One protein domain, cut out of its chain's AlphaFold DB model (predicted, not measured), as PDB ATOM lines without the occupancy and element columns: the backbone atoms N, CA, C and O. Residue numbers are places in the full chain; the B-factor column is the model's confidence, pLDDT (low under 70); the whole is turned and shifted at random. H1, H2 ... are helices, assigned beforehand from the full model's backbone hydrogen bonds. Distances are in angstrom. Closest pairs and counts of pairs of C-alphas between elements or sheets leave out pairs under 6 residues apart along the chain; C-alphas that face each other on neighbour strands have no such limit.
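Overview. This is residues 2 to 73 and 94 to 163 of the 390 residues of the protein "TOP4c domain-containing protein" of Thalassiosira oceanica (UniProt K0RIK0). One very long helix, H1, makes the long axis of the model, and H5 runs back along it side by side; from the far end of H5 the chain turns into H6, which is steeply angled away from H1, with residues 145 to 163 sticking out. Near the other end of H1 the short helices H2, H3 and H4 form a small head, of which H4 packs on H1, while residues 2 to 10 of H1 stick out at the opposite end. The printed part has 142 residues with six named helices, H1 to H6 in order along the chain, and no named strand; the class is all helix. The whole is only just loose, close to extended, with a radius of gyration of the C-alphas of 21.8 A, and it is elongated, spanning 65 by 34 by 28 A.

Arrangement. H1, residues 2 to 44, is the hub and touches three other helices. With its residues 32 to 39 alone it touches H4, residues 103 to 106; the closest C-alphas are those of Lys 36 and Leu 105, 6.3 A apart. It touches H5, residues 115 to 137, at a shallow tilt of 21 degrees, opposite ways; the closest C-alphas are those of Ala 37 and Ala 118, 5.4 A apart. H1 with residues 12 to 19 alone touches H6, residues 140 to 161, which uses residues 140 to 144 alone; the two are about perpendicular at 78 degrees, and the closest C-alphas are those of Tyr 15 and Pro 140, 5.5 A apart. H2, residues 55 to 64, and H3, residues 94 to 101, touch about perpendicular at 89 degrees, with the C-alphas of Leu 59 and Ala 99 closest at 6.7 A. H2 and H4 are near each other, with 5 pairs of C-alphas within 10 A, and H3 and H4 meet only through their link. The packing of the helices is mostly crossed, but only just: 1 of 3 pairs is at a shallow tilt. Among the pairs that are apart are H1 and H2, H1 and H3, and H5 and H6. In H1, H2, H3, H5 and H6 every O i to N i+4 pair is within hydrogen-bond range; H4 is too short for such a pair, and its 1 O i to N i+3 pair is within range.

Along the chain. H1 begins at C-alpha 2 (-26.598, 13.482, 33.229) and measures 62.9 A to C-alpha 44 (27.177, -17.705, 23.402). H2 is 14.2 A long, H3 10.2 A and H4 4.9 A. H5 measures 33.1 A. H6 measures 31.8 A and ends at C-alpha 161 (-1.022, 15.448, 57.204).

Size, cuts and confidence. The two C-alphas farthest apart are those of Glu 2 and Asn 52, at 68.3 A. Residues 74 to 93 are not printed, and the C-alphas of Asp 73 and Asp 94 are 16.8 A apart across this cut, in the link from H2 to H3. Of the links that are printed whole, H3 to H4 and H5 to H6 are tight, H1 to H2 and H4 to H5 are short, and no link is long. The mean pLDDT of the printed part is 90.7; residues 73, 94 and 95 are under 70.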
ATOM      1  N   GLU A   2     -27.078  13.869  34.571       91.00
ATOM      2  CA  GLU A   2     -26.598  13.482  33.229       91.00
ATOM      3  C   GLU A   2     -25.074  13.591  33.056       91.00
ATOM      4  O   GLU A   2     -24.464  12.645  32.571       91.00
ATOM      5  N   ILE A   3     -24.458  14.661  33.574       95.00
ATOM      6  CA  ILE A   3     -22.997  14.889  33.569       95.00
ATOM      7  C   ILE A   3     -22.209  13.693  34.142       95.00
ATOM      8  O   ILE A   3     -21.178  13.309  33.600       95.00
ATOM      9  N   LEU A   4     -22.700  13.057  35.213       93.44
ATOM     10  CA  LEU A   4     -22.032  11.891  35.809       93.44
ATOM     11  C   LEU A   4     -22.154  10.642  34.923       93.44
ATOM     12  O   LEU A   4     -21.254   9.806  34.916       93.44
ATOM     13  N   ARG A   5     -23.243  10.521  34.153       92.62
ATOM     14  CA  ARG A   5     -23.448   9.406  33.218       92.62
ATOM     15  C   ARG A   5     -22.548   9.542  31.992       92.62
ATOM     16  O   ARG A   5     -21.907   8.564  31.627       92.62
ATOM     17  N   THR A   6     -22.456  10.738  31.405       93.50
ATOM     18  CA  THR A   6     -21.562  10.999  30.262       93.50
ATOM     19  C   THR A   6     -20.087  10.910  30.659       93.50
ATOM     20  O   THR A   6     -19.285  10.352  29.911       93.50
ATOM     21  N   PHE A   7     -19.725  11.364  31.865       94.62
ATOM     22  CA  PHE A   7     -18.388  11.140  32.419       94.62
ATOM     23  C   PHE A   7     -18.071   9.644  32.559       94.62
ATOM     24  O   PHE A   7     -17.035   9.202  32.068       94.62
ATOM     25  N   PHE A   8     -18.968   8.853  33.164       93.31
ATOM     26  CA  PHE A   8     -18.779   7.407  33.339       93.31
ATOM     27  C   PHE A   8     -18.573   6.685  31.998       93.31
ATOM     28  O   PHE A   8     -17.616   5.923  31.854       93.31
ATOM     29  N   THR A   9     -19.424   6.946  30.995       93.62
ATOM     30  CA  THR A   9     -19.304   6.298  29.677       93.62
ATOM     31  C   THR A   9     -17.994   6.656  28.984       93.62
ATOM     32  O   THR A   9     -17.310   5.766  28.481       93.62
ATOM     33  N   ASN A  10     -17.603   7.933  29.008       94.94
ATOM     34  CA  ASN A  10     -16.365   8.380  28.374       94.94
ATOM     35  C   ASN A  10     -15.142   7.796  29.095       94.94
ATOM     36  O   ASN A  10     -14.245   7.248  28.455       94.94
ATOM     37  N   ARG A  11     -15.120   7.848  30.434       94.44
ATOM     38  CA  ARG A  11     -14.013   7.331  31.247       94.44
ATOM     39  C   ARG A  11     -13.806   5.829  31.028       94.44
ATOM     40  O   ARG A  11     -12.660   5.406  30.906       94.44
ATOM     41  N   MET A  12     -14.879   5.041  30.896       94.25
ATOM     42  CA  MET A  12     -14.781   3.605  30.602       94.25
ATOM     43  C   MET A  12     -14.132   3.321  29.236       94.25
ATOM     44  O   MET A  12     -13.255   2.462  29.144       94.25
ATOM     45  N   VAL A  13     -14.484   4.078  28.188       95.81
ATOM     46  CA  VAL A  13     -13.843   3.958  26.862       95.81
ATOM     47  C   VAL A  13     -12.334   4.222  26.953       95.81
ATOM     48  O   VAL A  13     -11.543   3.452  26.404       95.81
ATOM     49  N   TYR A  14     -11.911   5.236  27.716       95.69
ATOM     50  CA  TYR A  14     -10.487   5.502  27.944       95.69
ATOM     51  C   TYR A  14      -9.780   4.420  28.780       95.69
ATOM     52  O   TYR A  14      -8.615   4.136  28.506       95.69
ATOM     53  N   TYR A  15     -10.443   3.753  29.736       95.44
ATOM     54  CA  TYR A  15      -9.852   2.597  30.433       95.44
ATOM     55  C   TYR A  15      -9.657   1.386  29.513       95.44
ATOM     56  O   TYR A  15      -8.631   0.710  29.609       95.44
ATOM     57  N   VAL A  16     -10.587   1.131  28.586       95.38
ATOM     58  CA  VAL A  16     -10.425   0.090  27.556       95.38
ATOM     59  C   VAL A  16      -9.243   0.422  26.636       95.38
ATOM     60  O   VAL A  16      -8.388  -0.437  26.416       95.38
ATOM     61  N   ALA A  17      -9.132   1.672  26.172       96.00
ATOM     62  CA  ALA A  17      -8.004   2.129  25.355       96.00
ATOM     63  C   ALA A  17      -6.656   2.039  26.105       96.00
ATOM     64  O   ALA A  17      -5.694   1.488  25.569       96.00
ATOM     65  N   ARG A  18      -6.597   2.486  27.372       95.56
ATOM     66  CA  ARG A  18      -5.416   2.356  28.253       95.56
ATOM     67  C   ARG A  18      -5.021   0.892  28.447       95.56
ATOM     68  O   ARG A  18      -3.835   0.583  28.379       95.56
ATOM     69  N   LYS A  19      -5.983  -0.023  28.639       95.06
ATOM     70  CA  LYS A  19      -5.693  -1.464  28.742       95.06
ATOM     71  C   LYS A  19      -5.105  -2.013  27.438       95.06
ATOM     72  O   LYS A  19      -4.154  -2.784  27.509       95.06
ATOM     73  N   GLY A  20      -5.625  -1.604  26.277       95.25
ATOM     74  CA  GLY A  20      -5.050  -1.943  24.969       95.25
ATOM     75  C   GLY A  20      -3.587  -1.510  24.863       95.25
ATOM     76  O   GLY A  20      -2.703  -2.357  24.771       95.25
ATOM     77  N   PHE A  21      -3.323  -0.210  25.026       95.25
ATOM     78  CA  PHE A  21      -1.972   0.359  24.970       95.25
ATOM     79  C   PHE A  21      -0.982  -0.315  25.938       95.25
ATOM     80  O   PHE A  21       0.152  -0.605  25.561       95.25
ATOM     81  N   LEU A  22      -1.399  -0.609  27.176       93.69
ATOM     82  CA  LEU A  22      -0.546  -1.299  28.152       93.69
ATOM     83  C   LEU A  22      -0.254  -2.754  27.753       93.69
ATOM     84  O   LEU A  22       0.870  -3.220  27.938       93.69
ATOM     85  N   LEU A  23      -1.226  -3.471  27.180       94.38
ATOM     86  CA  LEU A  23      -1.011  -4.824  26.660       94.38
ATOM     87  C   LEU A  23      -0.087  -4.828  25.437       94.38
ATOM     88  O   LEU A  23       0.785  -5.695  25.354       94.38
ATOM     89  N   ASP A  24      -0.229  -3.857  24.536       94.81
ATOM     90  CA  ASP A  24       0.624  -3.718  23.354       94.81
ATOM     91  C   ASP A  24       2.051  -3.319  23.744       94.81
ATOM     92  O   ASP A  24       3.013  -3.912  23.253       94.81
ATOM     93  N   ARG A  25       2.218  -2.396  24.704       94.25
ATOM     94  CA  ARG A  25       3.523  -2.047  25.285       94.25
ATOM     95  C   ARG A  25       4.222  -3.272  25.878       94.25
ATOM     96  O   ARG A  25       5.350  -3.567  25.488       94.25
ATOM     97  N   ILE A  26       3.564  -4.015  26.774       94.44
ATOM     98  CA  ILE A  26       4.162  -5.215  27.390       94.44
ATOM     99  C   ILE A  26       4.399  -6.308  26.328       94.44
ATOM    100  O   ILE A  26       5.381  -7.044  26.404       94.44
ATOM    101  N   GLY A  27       3.556  -6.390  25.292       93.50
ATOM    102  CA  GLY A  27       3.758  -7.263  24.134       93.50
ATOM    103  C   GLY A  27       5.030  -6.937  23.338       93.50
ATOM    104  O   GLY A  27       5.791  -7.850  23.003       93.50
ATOM    105  N   ARG A  28       5.305  -5.648  23.094       93.00
ATOM    106  CA  ARG A  28       6.549  -5.178  22.460       93.00
ATOM    107  C   ARG A  28       7.762  -5.443  23.353       93.00
ATOM    108  O   ARG A  28       8.709  -6.079  22.891       93.00
ATOM    109  N   GLU A  29       7.694  -5.088  24.640       92.19
ATOM    110  CA  GLU A  29       8.728  -5.408  25.641       92.19
ATOM    111  C   GLU A  29       9.056  -6.920  25.660       92.19
ATOM    112  O   GLU A  29      10.227  -7.305  25.686       92.19
ATOM    113  N   LEU A  30       8.047  -7.795  25.554       94.44
ATOM    114  CA  LEU A  30       8.220  -9.252  25.505       94.44
ATOM    115  C   LEU A  30       8.841  -9.777  24.205       94.44
ATOM    116  O   LEU A  30       9.654 -10.700  24.272       94.44
ATOM    117  N   SER A  31       8.493  -9.226  23.037       93.69
ATOM    118  CA  SER A  31       9.150  -9.589  21.769       93.69
ATOM    119  C   SER A  31      10.620  -9.149  21.773       93.69
ATOM    120  O   SER A  31      11.497  -9.952  21.447       93.69
ATOM    121  N   ILE A  32      10.911  -7.942  22.270       92.62
ATOM    122  CA  ILE A  32      12.280  -7.448  22.471       92.62
ATOM    123  C   ILE A  32      13.058  -8.385  23.409       92.62
ATOM    124  O   ILE A  32      14.151  -8.824  23.055       92.62
ATOM    125  N   LEU A  33      12.511  -8.752  24.575       94.31
ATOM    126  CA  LEU A  33      13.175  -9.659  25.527       94.31
ATOM    127  C   LEU A  33      13.366 -11.079  24.973       94.31
ATOM    128  O   LEU A  33      14.437 -11.659  25.145       94.31
ATOM    129  N   LYS A  34      12.370 -11.629  24.268       93.75
ATOM    130  CA  LYS A  34      12.460 -12.911  23.542       93.75
ATOM    131  C   LYS A  34      13.633 -12.902  22.557       93.75
ATOM    132  O   LYS A  34      14.407 -13.858  22.532       93.75
ATOM    133  N   ASN A  35      13.767 -11.837  21.771       93.88
ATOM    134  CA  ASN A  35      14.785 -11.745  20.729       93.88
ATOM    135  C   ASN A  35      16.169 -11.426  21.299       93.88
ATOM    136  O   ASN A  35      17.144 -12.005  20.833       93.88
ATOM    137  N   LYS A  36      16.261 -10.606  22.356       92.81
ATOM    138  CA  LYS A  36      17.503 -10.402  23.119       92.81
ATOM    139  C   LYS A  36      18.001 -11.707  23.740       92.81
ATOM    140  O   LYS A  36      19.175 -12.017  23.594       92.81
ATOM    141  N   ALA A  37      17.123 -12.491  24.375       93.38
ATOM    142  CA  ALA A  37      17.483 -13.806  24.910       93.38
ATOM    143  C   ALA A  37      18.005 -14.731  23.796       93.38
ATOM    144  O   ALA A  37      19.128 -15.215  23.885       93.38
ATOM    145  N   ARG A  38      17.249 -14.880  22.695       93.31
ATOM    146  CA  ARG A  38      17.660 -15.678  21.527       93.31
ATOM    147  C   ARG A  38      19.013 -15.237  20.952       93.31
ATOM    148  O   ARG A  38      19.837 -16.088  20.651       93.31
ATOM    149  N   PHE A  39      19.240 -13.931  20.813       92.56
ATOM    150  CA  PHE A  39      20.482 -13.376  20.279       92.56
ATOM    151  C   PHE A  39      21.678 -13.674  21.189       92.56
ATOM    152  O   PHE A  39      22.693 -14.159  20.704       92.56
ATOM    153  N   VAL A  40      21.553 -13.457  22.505       92.56
ATOM    154  CA  VAL A  40      22.620 -13.808  23.460       92.56
ATOM    155  C   VAL A  40      22.882 -15.318  23.444       92.56
ATOM    156  O   VAL A  40      24.037 -15.723  23.414       92.56
ATOM    157  N   GLU A  41      21.838 -16.151  23.390       92.38
ATOM    158  CA  GLU A  41      21.968 -17.613  23.291       92.38
ATOM    159  C   GLU A  41      22.696 -18.047  21.998       92.38
ATOM    160  O   GLU A  41      23.674 -18.788  22.077       92.38
ATOM    161  N   GLU A  42      22.305 -17.537  20.823       92.81
ATOM    162  CA  GLU A  42      22.983 -17.829  19.544       92.81
ATOM    163  C   GLU A  42      24.429 -17.282  19.493       92.81
ATOM    164  O   GLU A  42      25.279 -17.860  18.820       92.81
ATOM    165  N   VAL A  43      24.750 -16.195  20.203       91.69
ATOM    166  CA  VAL A  43      26.128 -15.674  20.283       91.69
ATOM    167  C   VAL A  43      26.986 -16.491  21.258       91.69
ATOM    168  O   VAL A  43      28.126 -16.814  20.930       91.69
ATOM    169  N   CYS A  44      26.458 -16.877  22.426       89.69
ATOM    170  CA  CYS A  44      27.177 -17.705  23.402       89.69
ATOM    171  C   CYS A  44      27.432 -19.142  22.911       89.69
ATOM    172  O   CYS A  44      28.400 -19.758  23.346       89.69
ATOM    173  N   ASN A  45      26.600 -19.658  22.003       90.44
ATOM    174  CA  ASN A  45      26.809 -20.946  21.331       90.44
ATOM    175  C   ASN A  45      27.807 -20.883  20.152       90.44
ATOM    176  O   ASN A  45      28.032 -21.898  19.501       90.44
ATOM    177  N   GLU A  46      28.330 -19.699  19.815       88.00
ATOM    178  CA  GLU A  46      29.075 -19.404  18.576       88.00
ATOM    179  C   GLU A  46      28.263 -19.567  17.262       88.00
ATOM    180  O   GLU A  46      28.775 -19.264  16.181       88.00
ATOM    181  N   ASP A  47      26.968 -19.922  17.335       87.19
ATOM    182  CA  ASP A  47      26.040 -20.001  16.190       87.19
ATOM    183  C   ASP A  47      25.951 -18.677  15.408       87.19
ATOM    184  O   ASP A  47      25.643 -18.682  14.211       87.19
ATOM    185  N   LEU A  48      26.161 -17.532  16.068       87.00
ATOM    186  CA  LEU A  48      26.122 -16.191  15.480       87.00
ATOM    187  C   LEU A  48      27.380 -15.381  15.828       87.00
ATOM    188  O   LEU A  48      27.406 -14.598  16.775       87.00
ATOM    189  N   VAL A  49      28.421 -15.503  15.005       86.88
ATOM    190  CA  VAL A  49      29.623 -14.659  15.119       86.88
ATOM    191  C   VAL A  49      29.292 -13.209  14.745       86.88
ATOM    192  O   VAL A  49      29.029 -12.900  13.580       86.88
ATOM    193  N   VAL A  50      29.325 -12.314  15.739       85.88
ATOM    194  CA  VAL A  50      29.137 -10.854  15.586       85.88
ATOM    195  C   VAL A  50      30.477 -10.118  15.421       85.88
ATOM    196  O   VAL A  50      30.540  -9.054  14.804       85.88
ATOM    197  N   SER A  51      31.570 -10.683  15.938       85.31
ATOM    198  CA  SER A  51      32.904 -10.078  15.907       85.31
ATOM    199  C   SER A  51      33.478  -9.976  14.486       85.31
ATOM    200  O   SER A  51      33.379 -10.897  13.680       85.31
ATOM    201  N   ASN A  52      34.113  -8.835  14.185       87.38
ATOM    202  CA  ASN A  52      34.816  -8.560  12.923       87.38
ATOM    203  C   ASN A  52      33.983  -8.765  11.630       87.38
ATOM    204  O   ASN A  52      34.521  -9.138  10.586       87.38
ATOM    205  N   ARG A  53      32.667  -8.511  11.676       89.94
ATOM    206  CA  ARG A  53      31.775  -8.522  10.500       89.94
ATOM    207  C   ARG A  53      31.270  -7.120  10.158       89.94
ATOM    208  O   ARG A  53      31.188  -6.250  11.021       89.94
ATOM    209  N   LYS A  54      30.913  -6.889   8.889       91.62
ATOM    210  CA  LYS A  54      30.306  -5.618   8.457       91.62
ATOM    211  C   LYS A  54      28.865  -5.532   8.965       91.62
ATOM    212  O   LYS A  54      28.151  -6.531   8.949       91.62
ATOM    213  N   ARG A  55      28.405  -4.326   9.325       87.44
ATOM    214  CA  ARG A  55      27.030  -4.099   9.816       87.44
ATOM    215  C   ARG A  55      25.967  -4.603   8.828       87.44
ATOM    216  O   ARG A  55      25.080  -5.330   9.247       87.44
ATOM    217  N   LYS A  56      26.099  -4.324   7.523       89.56
ATOM    218  CA  LYS A  56      25.162  -4.816   6.487       89.56
ATOM    219  C   LYS A  56      25.093  -6.357   6.427       89.56
ATOM    220  O   LYS A  56      24.003  -6.921   6.422       89.56
ATOM    221  N   ASP A  57      26.232  -7.049   6.508       90.69
ATOM    222  CA  ASP A  57      26.296  -8.523   6.532       90.69
ATOM    223  C   ASP A  57      25.624  -9.133   7.787       90.69
ATOM    224  O   ASP A  57      25.162 -10.277   7.755       90.69
ATOM    225  N   LEU A  58      25.593  -8.389   8.903       89.31
ATOM    226  CA  LEU A  58      24.880  -8.762  10.130       89.31
ATOM    227  C   LEU A  58      23.373  -8.496  10.014       89.31
ATOM    228  O   LEU A  58      22.587  -9.359  10.393       89.31
ATOM    229  N   LEU A  59      22.964  -7.357   9.444       89.94
ATOM    230  CA  LEU A  59      21.553  -7.032   9.197       89.94
ATOM    231  C   LEU A  59      20.894  -8.070   8.273       89.94
ATOM    232  O   LEU A  59      19.807  -8.556   8.586       89.94
ATOM    233  N   HIS A  60      21.581  -8.500   7.205       89.25
ATOM    234  CA  HIS A  60      21.106  -9.598   6.355       89.25
ATOM    235  C   HIS A  60      20.944 -10.903   7.149       89.25
ATOM    236  O   HIS A  60      19.905 -11.549   7.056       89.25
ATOM    237  N   ALA A  61      21.930 -11.275   7.972       90.38
ATOM    238  CA  ALA A  61      21.868 -12.496   8.778       90.38
ATOM    239  C   ALA A  61      20.742 -12.464   9.835       90.38
ATOM    240  O   ALA A  61      20.125 -13.494  10.100       90.38
ATOM    241  N   LEU A  62      20.435 -11.298  10.418       90.00
ATOM    242  CA  LEU A  62      19.307 -11.117  11.343       90.00
ATOM    243  C   LEU A  62      17.950 -11.203  10.620       90.00
ATOM    244  O   LEU A  62      17.033 -11.859  11.120       90.00
ATOM    245  N   LYS A  63      17.843 -10.608   9.423       90.00
ATOM    246  CA  LYS A  63      16.655 -10.677   8.550       90.00
ATOM    247  C   LYS A  63      16.392 -12.116   8.082       90.00
ATOM    248  O   LYS A  63      15.269 -12.599   8.179       90.00
ATOM    249  N   GLU A  64      17.441 -12.836   7.684       90.81
ATOM    250  CA  GLU A  64      17.408 -14.250   7.281       90.81
ATOM    251  C   GLU A  64      17.052 -15.197   8.443       90.81
ATOM    252  O   GLU A  64      16.286 -16.143   8.263       90.81
ATOM    253  N   ARG A  65      17.533 -14.916   9.664       89.75
ATOM    254  CA  ARG A  65      17.184 -15.680  10.878       89.75
ATOM    255  C   ARG A  65      15.811 -15.344  11.468       89.75
ATOM    256  O   ARG A  65      15.434 -15.966  12.468       89.75
ATOM    257  N   GLY A  66      15.072 -14.396  10.891       90.31
ATOM    258  CA  GLY A  66      13.731 -14.017  11.342       90.31
ATOM    259  C   GLY A  66      13.714 -13.425  12.754       90.31
ATOM    260  O   GLY A  66      12.954 -13.886  13.606       90.31
ATOM    261  N   TYR A  67      14.586 -12.454  13.027       92.06
ATOM    262  CA  TYR A  67      14.466 -11.605  14.215       92.06
ATOM    263  C   TYR A  67      13.395 -10.526  13.982       92.06
ATOM    264  O   TYR A  67      13.328  -9.955  12.894       92.06
ATOM    265  N   ASP A  68      12.560 -10.236  14.989       89.94
ATOM    266  CA  ASP A  68      11.515  -9.209  14.849       89.94
ATOM    267  C   ASP A  68      12.176  -7.813  14.799       89.94
ATOM    268  O   ASP A  68      13.049  -7.512  15.621       89.94
ATOM    269  N   LEU A  69      11.764  -6.956  13.861       89.12
ATOM    270  CA  LEU A  69      12.186  -5.552  13.811       89.12
ATOM    271  C   LEU A  69      11.464  -4.760  14.907       89.12
ATOM    272  O   LEU A  69      10.237  -4.778  14.973       89.12
ATOM    273  N   HIS A  70      12.223  -4.026  15.718       86.06
ATOM    274  CA  HIS A  70      11.693  -3.018  16.636       86.06
ATOM    275  C   HIS A  70      12.393  -1.701  16.330       86.06
ATOM    276  O   HIS A  70      13.512  -1.487  16.810       86.06
ATOM    277  N   PRO A  71      11.778  -0.829  15.509       80.38
ATOM    278  CA  PRO A  71      12.171   0.569  15.454       80.38
ATOM    279  C   PRO A  71      12.227   1.125  16.877       80.38
ATOM    280  O   PRO A  71      11.391   0.793  17.720       80.38
ATOM    281  N   LYS A  72      13.226   1.959  17.156       73.31
ATOM    282  CA  LYS A  72      13.178   2.812  18.338       73.31
ATOM    283  C   LYS A  72      12.125   3.872  18.018       73.31
ATOM    284  O   LYS A  72      12.373   4.678  17.128       73.31
ATOM    285  N   ASP A  73      10.953   3.803  18.654       62.12
ATOM    286  CA  ASP A  73       9.925   4.840  18.515       62.12
ATOM    287  C   ASP A  73      10.592   6.192  18.826       62.12
ATOM    288  O   ASP A  73      11.153   6.365  19.910       62.12
ATOM    289  N   ASP A  94      15.142   0.400   2.585       64.38
ATOM    290  CA  ASP A  94      14.724  -0.745   3.430       64.38
ATOM    291  C   ASP A  94      15.879  -1.308   4.295       64.38
ATOM    292  O   ASP A  94      15.660  -1.819   5.394       64.38
ATOM    293  N   ASP A  95      17.126  -1.158   3.833       68.69
ATOM    294  CA  ASP A  95      18.340  -1.524   4.574       68.69
ATOM    295  C   ASP A  95      18.601  -0.598   5.783       68.69
ATOM    296  O   ASP A  95      19.093  -1.058   6.812       68.69
ATOM    297  N   ASP A  96      18.212   0.681   5.708       76.19
ATOM    298  CA  ASP A  96      18.389   1.671   6.779       76.19
ATOM    299  C   ASP A  96      17.245   1.621   7.806       76.19
ATOM    300  O   ASP A  96      17.485   1.726   9.012       76.19
ATOM    301  N   LEU A  97      16.013   1.330   7.366       72.12
ATOM    302  CA  LEU A  97      14.918   0.971   8.279       72.12
ATOM    303  C   LEU A  97      15.229  -0.331   9.037       72.12
ATOM    304  O   LEU A  97      15.007  -0.407  10.247       72.12
ATOM    305  N   ALA A  98      15.821  -1.329   8.369       75.31
ATOM    306  CA  ALA A  98      16.349  -2.515   9.040       75.31
ATOM    307  C   ALA A  98      17.529  -2.178   9.974       75.31
ATOM    308  O   ALA A  98      17.625  -2.743  11.065       75.31
ATOM    309  N   ALA A  99      18.398  -1.232   9.596       79.06
ATOM    310  CA  ALA A  99      19.505  -0.779  10.435       79.06
ATOM    311  C   ALA A  99      19.034  -0.099  11.728       79.06
ATOM    312  O   ALA A  99      19.616  -0.393  12.774       79.06
ATOM    313  N   LYS A 100      17.989   0.744  11.686       83.62
ATOM    314  CA  LYS A 100      17.324   1.283  12.889       83.62
ATOM    315  C   LYS A 100      16.621   0.163  13.674       83.62
ATOM    316  O   LYS A 100      16.823   0.028  14.878       83.62
ATOM    317  N   GLY A 101      15.845  -0.685  12.994       85.19
ATOM    318  CA  GLY A 101      14.991  -1.710  13.611       85.19
ATOM    319  C   GLY A 101      15.703  -2.899  14.275       85.19
ATOM    320  O   GLY A 101      15.052  -3.657  14.995       85.19
ATOM    321  N   PHE A 102      17.014  -3.072  14.070       90.19
ATOM    322  CA  PHE A 102      17.844  -4.071  14.764       90.19
ATOM    323  C   PHE A 102      18.842  -3.474  15.777       90.19
ATOM    324  O   PHE A 102      19.581  -4.224  16.424       90.19
ATOM    325  N   GLU A 103      18.855  -2.152  15.982       89.94
ATOM    326  CA  GLU A 103      19.788  -1.500  16.918       89.94
ATOM    327  C   GLU A 103      19.601  -1.989  18.366       89.94
ATOM    328  O   GLU A 103      20.567  -2.104  19.116       89.94
ATOM    329  N   TYR A 104      18.386  -2.409  18.741       91.62
ATOM    330  CA  TYR A 104      18.100  -2.979  20.063       91.62
ATOM    331  C   TYR A 104      18.859  -4.286  20.379       91.62
ATOM    332  O   TYR A 104      18.907  -4.676  21.549       91.62
ATOM    333  N   LEU A 105      19.418  -4.959  19.362       91.12
ATOM    334  CA  LEU A 105      20.314  -6.116  19.486       91.12
ATOM    335  C   LEU A 105      21.781  -5.702  19.308       91.12
ATOM    336  O   LEU A 105      22.634  -6.087  20.103       91.12
ATOM    337  N   LEU A 106      22.077  -4.914  18.268       88.56
ATOM    338  CA  LEU A 106      23.450  -4.583  17.869       88.56
ATOM    339  C   LEU A 106      24.131  -3.559  18.794       88.56
ATOM    340  O   LEU A 106      25.337  -3.654  19.006       88.56
ATOM    341  N   GLY A 107      23.370  -2.640  19.396       87.50
ATOM    342  CA  GLY A 107      23.851  -1.675  20.390       87.50
ATOM    343  C   GLY A 107      24.033  -2.257  21.801       87.50
ATOM    344  O   GLY A 107      24.340  -1.529  22.748       87.50
ATOM    345  N   MET A 108      23.828  -3.567  21.991       88.75
ATOM    346  CA  MET A 108      24.026  -4.214  23.289       88.75
ATOM    347  C   MET A 108      25.516  -4.281  23.664       88.75
ATOM    348  O   MET A 108      26.361  -4.750  22.903       88.75
ATOM    349  N   LYS A 109      25.845  -3.846  24.889       88.00
ATOM    350  CA  LYS A 109      27.218  -3.876  25.431       88.00
ATOM    351  C   LYS A 109      27.763  -5.309  25.422       88.00
ATOM    352  O   LYS A 109      27.064  -6.219  25.862       88.00
ATOM    353  N   ILE A 110      29.026  -5.504  25.030       85.06
ATOM    354  CA  ILE A 110      29.655  -6.836  24.885       85.06
ATOM    355  C   ILE A 110      29.521  -7.696  26.156       85.06
ATOM    356  O   ILE A 110      29.268  -8.890  26.064       85.06
ATOM    357  N   TRP A 111      29.590  -7.098  27.351       84.94
ATOM    358  CA  TRP A 111      29.419  -7.806  28.633       84.94
ATOM    359  C   TRP A 111      28.006  -8.375  28.873       84.94
ATOM    360  O   TRP A 111      27.793  -9.081  29.851       84.94
ATOM    361  N   SER A 112      27.032  -8.075  28.007       85.38
ATOM    362  CA  SER A 112      25.705  -8.703  28.020       85.38
ATOM    363  C   SER A 112      25.622  -9.989  27.184       85.38
ATOM    364  O   SER A 112      24.588 -10.653  27.203       85.38
ATOM    365  N   LEU A 113      26.705 -10.360  26.492       87.19
ATOM    366  CA  LEU A 113      26.843 -11.582  25.695       87.19
ATOM    367  C   LEU A 113      27.403 -12.736  26.553       87.19
ATOM    368  O   LEU A 113      28.409 -13.354  26.208       87.19
ATOM    369  N   THR A 114      26.791 -12.982  27.716       89.75
ATOM    370  CA  THR A 114      27.201 -14.017  28.684       89.75
ATOM    371  C   THR A 114      26.040 -14.950  29.032       89.75
ATOM    372  O   THR A 114      24.874 -14.552  28.987       89.75
ATOM    373  N   HIS A 115      26.352 -16.189  29.431       89.12
ATOM    374  CA  HIS A 115      25.339 -17.187  29.805       89.12
ATOM    375  C   HIS A 115      24.449 -16.707  30.965       89.12
ATOM    376  O   HIS A 115      23.227 -16.794  30.885       89.12
ATOM    377  N   GLU A 116      25.050 -16.106  31.996       92.44
ATOM    378  CA  GLU A 116      24.336 -15.496  33.128       92.44
ATOM    379  C   GLU A 116      23.329 -14.434  32.656       92.44
ATOM    380  O   GLU A 116      22.193 -14.376  33.132       92.44
ATOM    381  N   ARG A 117      23.702 -13.610  31.663       91.50
ATOM    382  CA  ARG A 117      22.797 -12.596  31.114       91.50
ATOM    383  C   ARG A 117      21.708 -13.201  30.226       91.50
ATOM    384  O   ARG A 117      20.615 -12.638  30.188       91.50
ATOM    385  N   ALA A 118      21.943 -14.338  29.566       90.62
ATOM    386  CA  ALA A 118      20.883 -15.095  28.893       90.62
ATOM    387  C   ALA A 118      19.852 -15.641  29.896       90.62
ATOM    388  O   ALA A 118      18.649 -15.528  29.665       90.62
ATOM    389  N   GLU A 119      20.302 -16.185  31.029       92.88
ATOM    390  CA  GLU A 119      19.424 -16.668  32.103       92.88
ATOM    391  C   GLU A 119      18.605 -15.537  32.731       92.88
ATOM    392  O   GLU A 119      17.385 -15.657  32.849       92.88
ATOM    393  N   GLU A 120      19.228 -14.394  33.006       94.19
ATOM    394  CA  GLU A 120      18.522 -13.201  33.475       94.19
ATOM    395  C   GLU A 120      17.538 -12.653  32.419       94.19
ATOM    396  O   GLU A 120      16.411 -12.297  32.750       94.19
ATOM    397  N   LEU A 121      17.876 -12.648  31.122       94.06
ATOM    398  CA  LEU A 121      16.925 -12.282  30.058       94.06
ATOM    399  C   LEU A 121      15.743 -13.267  29.966       94.06
ATOM    400  O   LEU A 121      14.610 -12.849  29.708       94.06
ATOM    401  N   ARG A 122      15.970 -14.564  30.217       92.62
ATOM    402  CA  ARG A 122      14.903 -15.576  30.333       92.62
ATOM    403  C   ARG A 122      14.028 -15.330  31.571       92.62
ATOM    404  O   ARG A 122      12.813 -15.515  31.461       92.62
ATOM    405  N   HIS A 123      14.603 -14.881  32.692       95.56
ATOM    406  CA  HIS A 123      13.873 -14.489  33.904       95.56
ATOM    407  C   HIS A 123      13.019 -13.233  33.671       95.56
ATOM    408  O   HIS A 123      11.802 -13.294  33.832       95.56
ATOM    409  N   GLN A 124      13.611 -12.148  33.157       95.19
ATOM    410  CA  GLN A 124      12.910 -10.906  32.790       95.19
ATOM    411  C   GLN A 124      11.741 -11.177  31.820       95.19
ATOM    412  O   GLN A 124      10.643 -10.643  31.978       95.19
ATOM    413  N   ARG A 125      11.924 -12.081  30.845       94.56
ATOM    414  CA  ARG A 125      10.851 -12.542  29.944       94.56
ATOM    415  C   ARG A 125       9.743 -13.314  30.677       94.56
ATOM    416  O   ARG A 125       8.577 -13.194  30.306       94.56
ATOM    417  N   ALA A 126      10.076 -14.132  31.676       95.62
ATOM    418  CA  ALA A 126       9.091 -14.876  32.465       95.62
ATOM    419  C   ALA A 126       8.275 -13.947  33.379       95.62
ATOM    420  O   ALA A 126       7.048 -14.052  33.414       95.62
ATOM    421  N   GLU A 127       8.936 -12.993  34.037       96.25
ATOM    422  CA  GLU A 127       8.317 -11.946  34.852       96.25
ATOM    423  C   GLU A 127       7.349 -11.089  34.027       96.25
ATOM    424  O   GLU A 127       6.163 -11.011  34.358       96.25
ATOM    425  N   LYS A 128       7.799 -10.567  32.877       95.62
ATOM    426  CA  LYS A 128       6.965  -9.789  31.944       95.62
ATOM    427  C   LYS A 128       5.791 -10.583  31.367       95.62
ATOM    428  O   LYS A 128       4.725 -10.023  31.121       95.62
ATOM    429  N   ASN A 129       5.929 -11.898  31.198       95.00
ATOM    430  CA  ASN A 129       4.810 -12.761  30.810       95.00
ATOM    431  C   ASN A 129       3.818 -12.965  31.977       95.00
ATOM    432  O   ASN A 129       2.610 -13.087  31.760       95.00
ATOM    433  N   GLY A 130       4.305 -12.935  33.221       95.94
ATOM    434  CA  GLY A 130       3.490 -12.844  34.432       95.94
ATOM    435  C   GLY A 130       2.740 -11.512  34.538       95.94
ATOM    436  O   GLY A 130       1.536 -11.523  34.788       95.94
ATOM    437  N   GLU A 131       3.403 -10.376  34.288       94.31
ATOM    438  CA  GLU A 131       2.764  -9.052  34.166       94.31
ATOM    439  C   GLU A 131       1.661  -9.062  33.105       94.31
ATOM    440  O   GLU A 131       0.518  -8.726  33.407       94.31
ATOM    441  N   LEU A 132       1.964  -9.522  31.887       94.12
ATOM    442  CA  LEU A 132       0.990  -9.642  30.801       94.12
ATOM    443  C   LEU A 132      -0.190 -10.551  31.177       94.12
ATOM    444  O   LEU A 132      -1.328 -10.264  30.810       94.12
ATOM    445  N   SER A 133       0.048 -11.627  31.929       94.50
ATOM    446  CA  SER A 133      -1.020 -12.512  32.411       94.50
ATOM    447  C   SER A 133      -1.921 -11.811  33.436       94.50
ATOM    448  O   SER A 133      -3.144 -11.890  33.317       94.50
ATOM    449  N   LYS A 134      -1.339 -11.054  34.381       94.25
ATOM    450  CA  LYS A 134      -2.080 -10.206  35.336       94.25
ATOM    451  C   LYS A 134      -2.897  -9.135  34.600       94.25
ATOM    452  O   LYS A 134      -4.102  -9.054  34.802       94.25
ATOM    453  N   MET A 135      -2.271  -8.386  33.689       91.88
ATOM    454  CA  MET A 135      -2.901  -7.304  32.916       91.88
ATOM    455  C   MET A 135      -3.975  -7.793  31.936       91.88
ATOM    456  O   MET A 135      -4.888  -7.047  31.586       91.88
ATOM    457  N   LYS A 136      -3.907  -9.050  31.479       91.94
ATOM    458  CA  LYS A 136      -5.011  -9.669  30.731       91.94
ATOM    459  C   LYS A 136      -6.180 -10.016  31.645       91.94
ATOM    460  O   LYS A 136      -7.312  -9.739  31.246       91.94
ATOM    461  N   ALA A 137      -5.909 -10.554  32.835       94.06
ATOM    462  CA  ALA A 137      -6.924 -10.935  33.813       94.06
ATOM    463  C   ALA A 137      -7.683  -9.734  34.404       94.06
ATOM    464  O   ALA A 137      -8.907  -9.797  34.469       94.06
ATOM    465  N   THR A 138      -6.997  -8.643  34.767       93.38
ATOM    466  CA  THR A 138      -7.633  -7.457  35.369       93.38
ATOM    467  C   THR A 138      -8.620  -6.787  34.417       93.38
ATOM    468  O   THR A 138      -8.277  -6.431  33.287       93.38
ATOM    469  N   LEU A 139      -9.866  -6.593  34.834       93.38
ATOM    470  CA  LEU A 139     -10.894  -5.935  34.027       93.38
ATOM    471  C   LEU A 139     -10.645  -4.413  33.930       93.38
ATOM    472  O   LEU A 139     -10.030  -3.836  34.826       93.38
ATOM    473  N   PRO A 140     -11.134  -3.717  32.880       93.69
ATOM    474  CA  PRO A 140     -11.070  -2.250  32.813       93.69
ATOM    475  C   PRO A 140     -11.765  -1.564  34.001       93.69
ATOM    476  O   PRO A 140     -11.315  -0.517  34.452       93.69
ATOM    477  N   GLU A 141     -12.823  -2.187  34.530       93.38
ATOM    478  CA  GLU A 141     -13.525  -1.771  35.750       93.38
ATOM    479  C   GLU A 141     -12.641  -1.925  36.997       93.38
ATOM    480  O   GLU A 141     -12.485  -0.972  37.751       93.38
ATOM    481  N   GLU A 142     -11.982  -3.073  37.176       93.81
ATOM    482  CA  GLU A 142     -11.024  -3.302  38.272       93.81
ATOM    483  C   GLU A 142      -9.818  -2.353  38.182       93.81
ATOM    484  O   GLU A 142      -9.354  -1.841  39.194       93.81
ATOM    485  N   MET A 143      -9.337  -2.056  36.970       94.00
ATOM    486  CA  MET A 143      -8.275  -1.070  36.746       94.00
ATOM    487  C   MET A 143      -8.713   0.359  37.104       94.00
ATOM    488  O   MET A 143      -7.862   1.171  37.458       94.00
ATOM    489  N   TRP A 144     -10.013   0.671  37.051       94.88
ATOM    490  CA  TRP A 144     -10.544   1.929  37.579       94.88
ATOM    491  C   TRP A 144     -10.702   1.883  39.100       94.88
ATOM    492  O   TRP A 144     -10.314   2.840  39.759       94.88
ATOM    493  N   LEU A 145     -11.212   0.792  39.674       95.19
ATOM    494  CA  LEU A 145     -11.319   0.655  41.132       95.19
ATOM    495  C   LEU A 145      -9.942   0.802  41.799       95.19
ATOM    496  O   LEU A 145      -9.787   1.658  42.656       95.19
ATOM    497  N   ASN A 146      -8.908   0.124  41.293       95.25
ATOM    498  CA  ASN A 146      -7.533   0.285  41.783       95.25
ATOM    499  C   ASN A 146      -7.002   1.735  41.652       95.25
ATOM    500  O   ASN A 146      -6.289   2.211  42.533       95.25
ATOM    501  N   ASP A 147      -7.334   2.441  40.561       95.31
ATOM    502  CA  ASP A 147      -7.005   3.868  40.372       95.31
ATOM    503  C   ASP A 147      -7.775   4.764  41.383       95.31
ATOM    504  O   ASP A 147      -7.273   5.824  41.750       95.31
ATOM    505  N   LEU A 148      -8.982   4.377  41.829       95.56
ATOM    506  CA  LEU A 148      -9.779   5.101  42.834       95.56
ATOM    507  C   LEU A 148      -9.292   4.827  44.260       95.56
ATOM    508  O   LEU A 148      -9.088   5.785  44.998       95.56
ATOM    509  N   ASP A 149      -9.037   3.567  44.613       96.38
ATOM    510  CA  ASP A 149      -8.481   3.157  45.910       96.38
ATOM    511  C   ASP A 149      -7.129   3.858  46.166       96.38
ATOM    512  O   ASP A 149      -6.845   4.325  47.269       96.38
ATOM    513  N   ALA A 150      -6.307   4.008  45.118       96.38
ATOM    514  CA  ALA A 150      -5.055   4.761  45.175       96.38
ATOM    515  C   ALA A 150      -5.261   6.273  45.393       96.38
ATOM    516  O   ALA A 150      -4.453   6.911  46.066       96.38
ATOM    517  N   VAL A 151      -6.333   6.862  44.848       96.56
ATOM    518  CA  VAL A 151      -6.688   8.272  45.088       96.56
ATOM    519  C   VAL A 151      -7.272   8.465  46.489       96.56
ATOM    520  O   VAL A 151      -6.952   9.464  47.125       96.56
ATOM    521  N   GLU A 152      -8.073   7.525  46.996       95.19
ATOM    522  CA  GLU A 152      -8.596   7.556  48.368       95.19
ATOM    523  C   GLU A 152      -7.447   7.500  49.387       95.19
ATOM    524  O   GLU A 152      -7.336   8.395  50.220       95.19
ATOM    525  N   ALA A 153      -6.497   6.571  49.227       95.00
ATOM    526  CA  ALA A 153      -5.315   6.480  50.090       95.00
ATOM    527  C   ALA A 153      -4.445   7.760  50.096       95.00
ATOM    528  O   ALA A 153      -3.932   8.153  51.144       95.00
ATOM    529  N   LEU A 154      -4.297   8.437  48.950       94.25
ATOM    530  CA  LEU A 154      -3.568   9.714  48.852       94.25
ATOM    531  C   LEU A 154      -4.346  10.899  49.452       94.25
ATOM    532  O   LEU A 154      -3.740  11.867  49.913       94.25
ATOM    533  N   LEU A 155      -5.682  10.847  49.450       93.81
ATOM    534  CA  LEU A 155      -6.525  11.838  50.122       93.81
ATOM    535  C   LEU A 155      -6.507  11.647  51.643       93.81
ATOM    536  O   LEU A 155      -6.410  12.643  52.355       93.81
ATOM    537  N   ASP A 156      -6.515  10.404  52.124       92.44
ATOM    538  CA  ASP A 156      -6.350  10.073  53.543       92.44
ATOM    539  C   ASP A 156      -4.962  10.501  54.059       92.44
ATOM    540  O   ASP A 156      -4.866  11.140  55.106       92.44
ATOM    541  N   GLU A 157      -3.877  10.245  53.311       90.75
ATOM    542  CA  GLU A 157      -2.532  10.733  53.671       90.75
ATOM    543  C   GLU A 157      -2.497  12.270  53.779       90.75
ATOM    544  O   GLU A 157      -1.943  12.823  54.735       90.75
ATOM    545  N   ARG A 158      -3.137  12.969  52.832       93.88
ATOM    546  CA  ARG A 158      -3.247  14.435  52.835       93.88
ATOM    547  C   ARG A 158      -4.057  14.952  54.027       93.88
ATOM    548  O   ARG A 158      -3.629  15.905  54.676       93.88
ATOM    549  N   ASP A 159      -5.219  14.370  54.307       92.25
ATOM    550  CA  ASP A 159      -6.120  14.858  55.359       92.25
ATOM    551  C   ASP A 159      -5.576  14.546  56.760       92.25
ATOM    552  O   ASP A 159      -5.711  15.384  57.663       92.25
ATOM    553  N   ALA A 160      -4.827  13.450  56.910       88.00
ATOM    554  CA  ALA A 160      -4.022  13.168  58.092       88.00
ATOM    555  C   ALA A 160      -2.873  14.180  58.255       88.00
ATOM    556  O   ALA A 160      -2.695  14.742  59.340       88.00
ATOM    557  N   ALA A 161      -2.124  14.479  57.184       84.88
ATOM    558  CA  ALA A 161      -1.022  15.448  57.204       84.88
ATOM    559  C   ALA A 161      -1.483  16.891  57.497       84.88
ATOM    560  O   ALA A 161      -0.758  17.656  58.134       84.88
ATOM    561  N   LEU A 162      -2.698  17.255  57.076       83.62
ATOM    562  CA  LEU A 162      -3.343  18.537  57.384       83.62
ATOM    563  C   LEU A 162      -4.098  18.537  58.731       83.62
ATOM    564  O   LEU A 162      -4.656  19.563  59.121       83.62
ATOM    565  N   GLY A 163      -4.147  17.408  59.450       74.62
ATOM    566  CA  GLY A 163      -4.876  17.262  60.717       74.62
ATOM    567  C   GLY A 163      -6.406  17.355  60.593       74.62
ATOM    568  O   GLY A 163      -7.107  17.478  61.604       74.62
TER     569      GLY A 163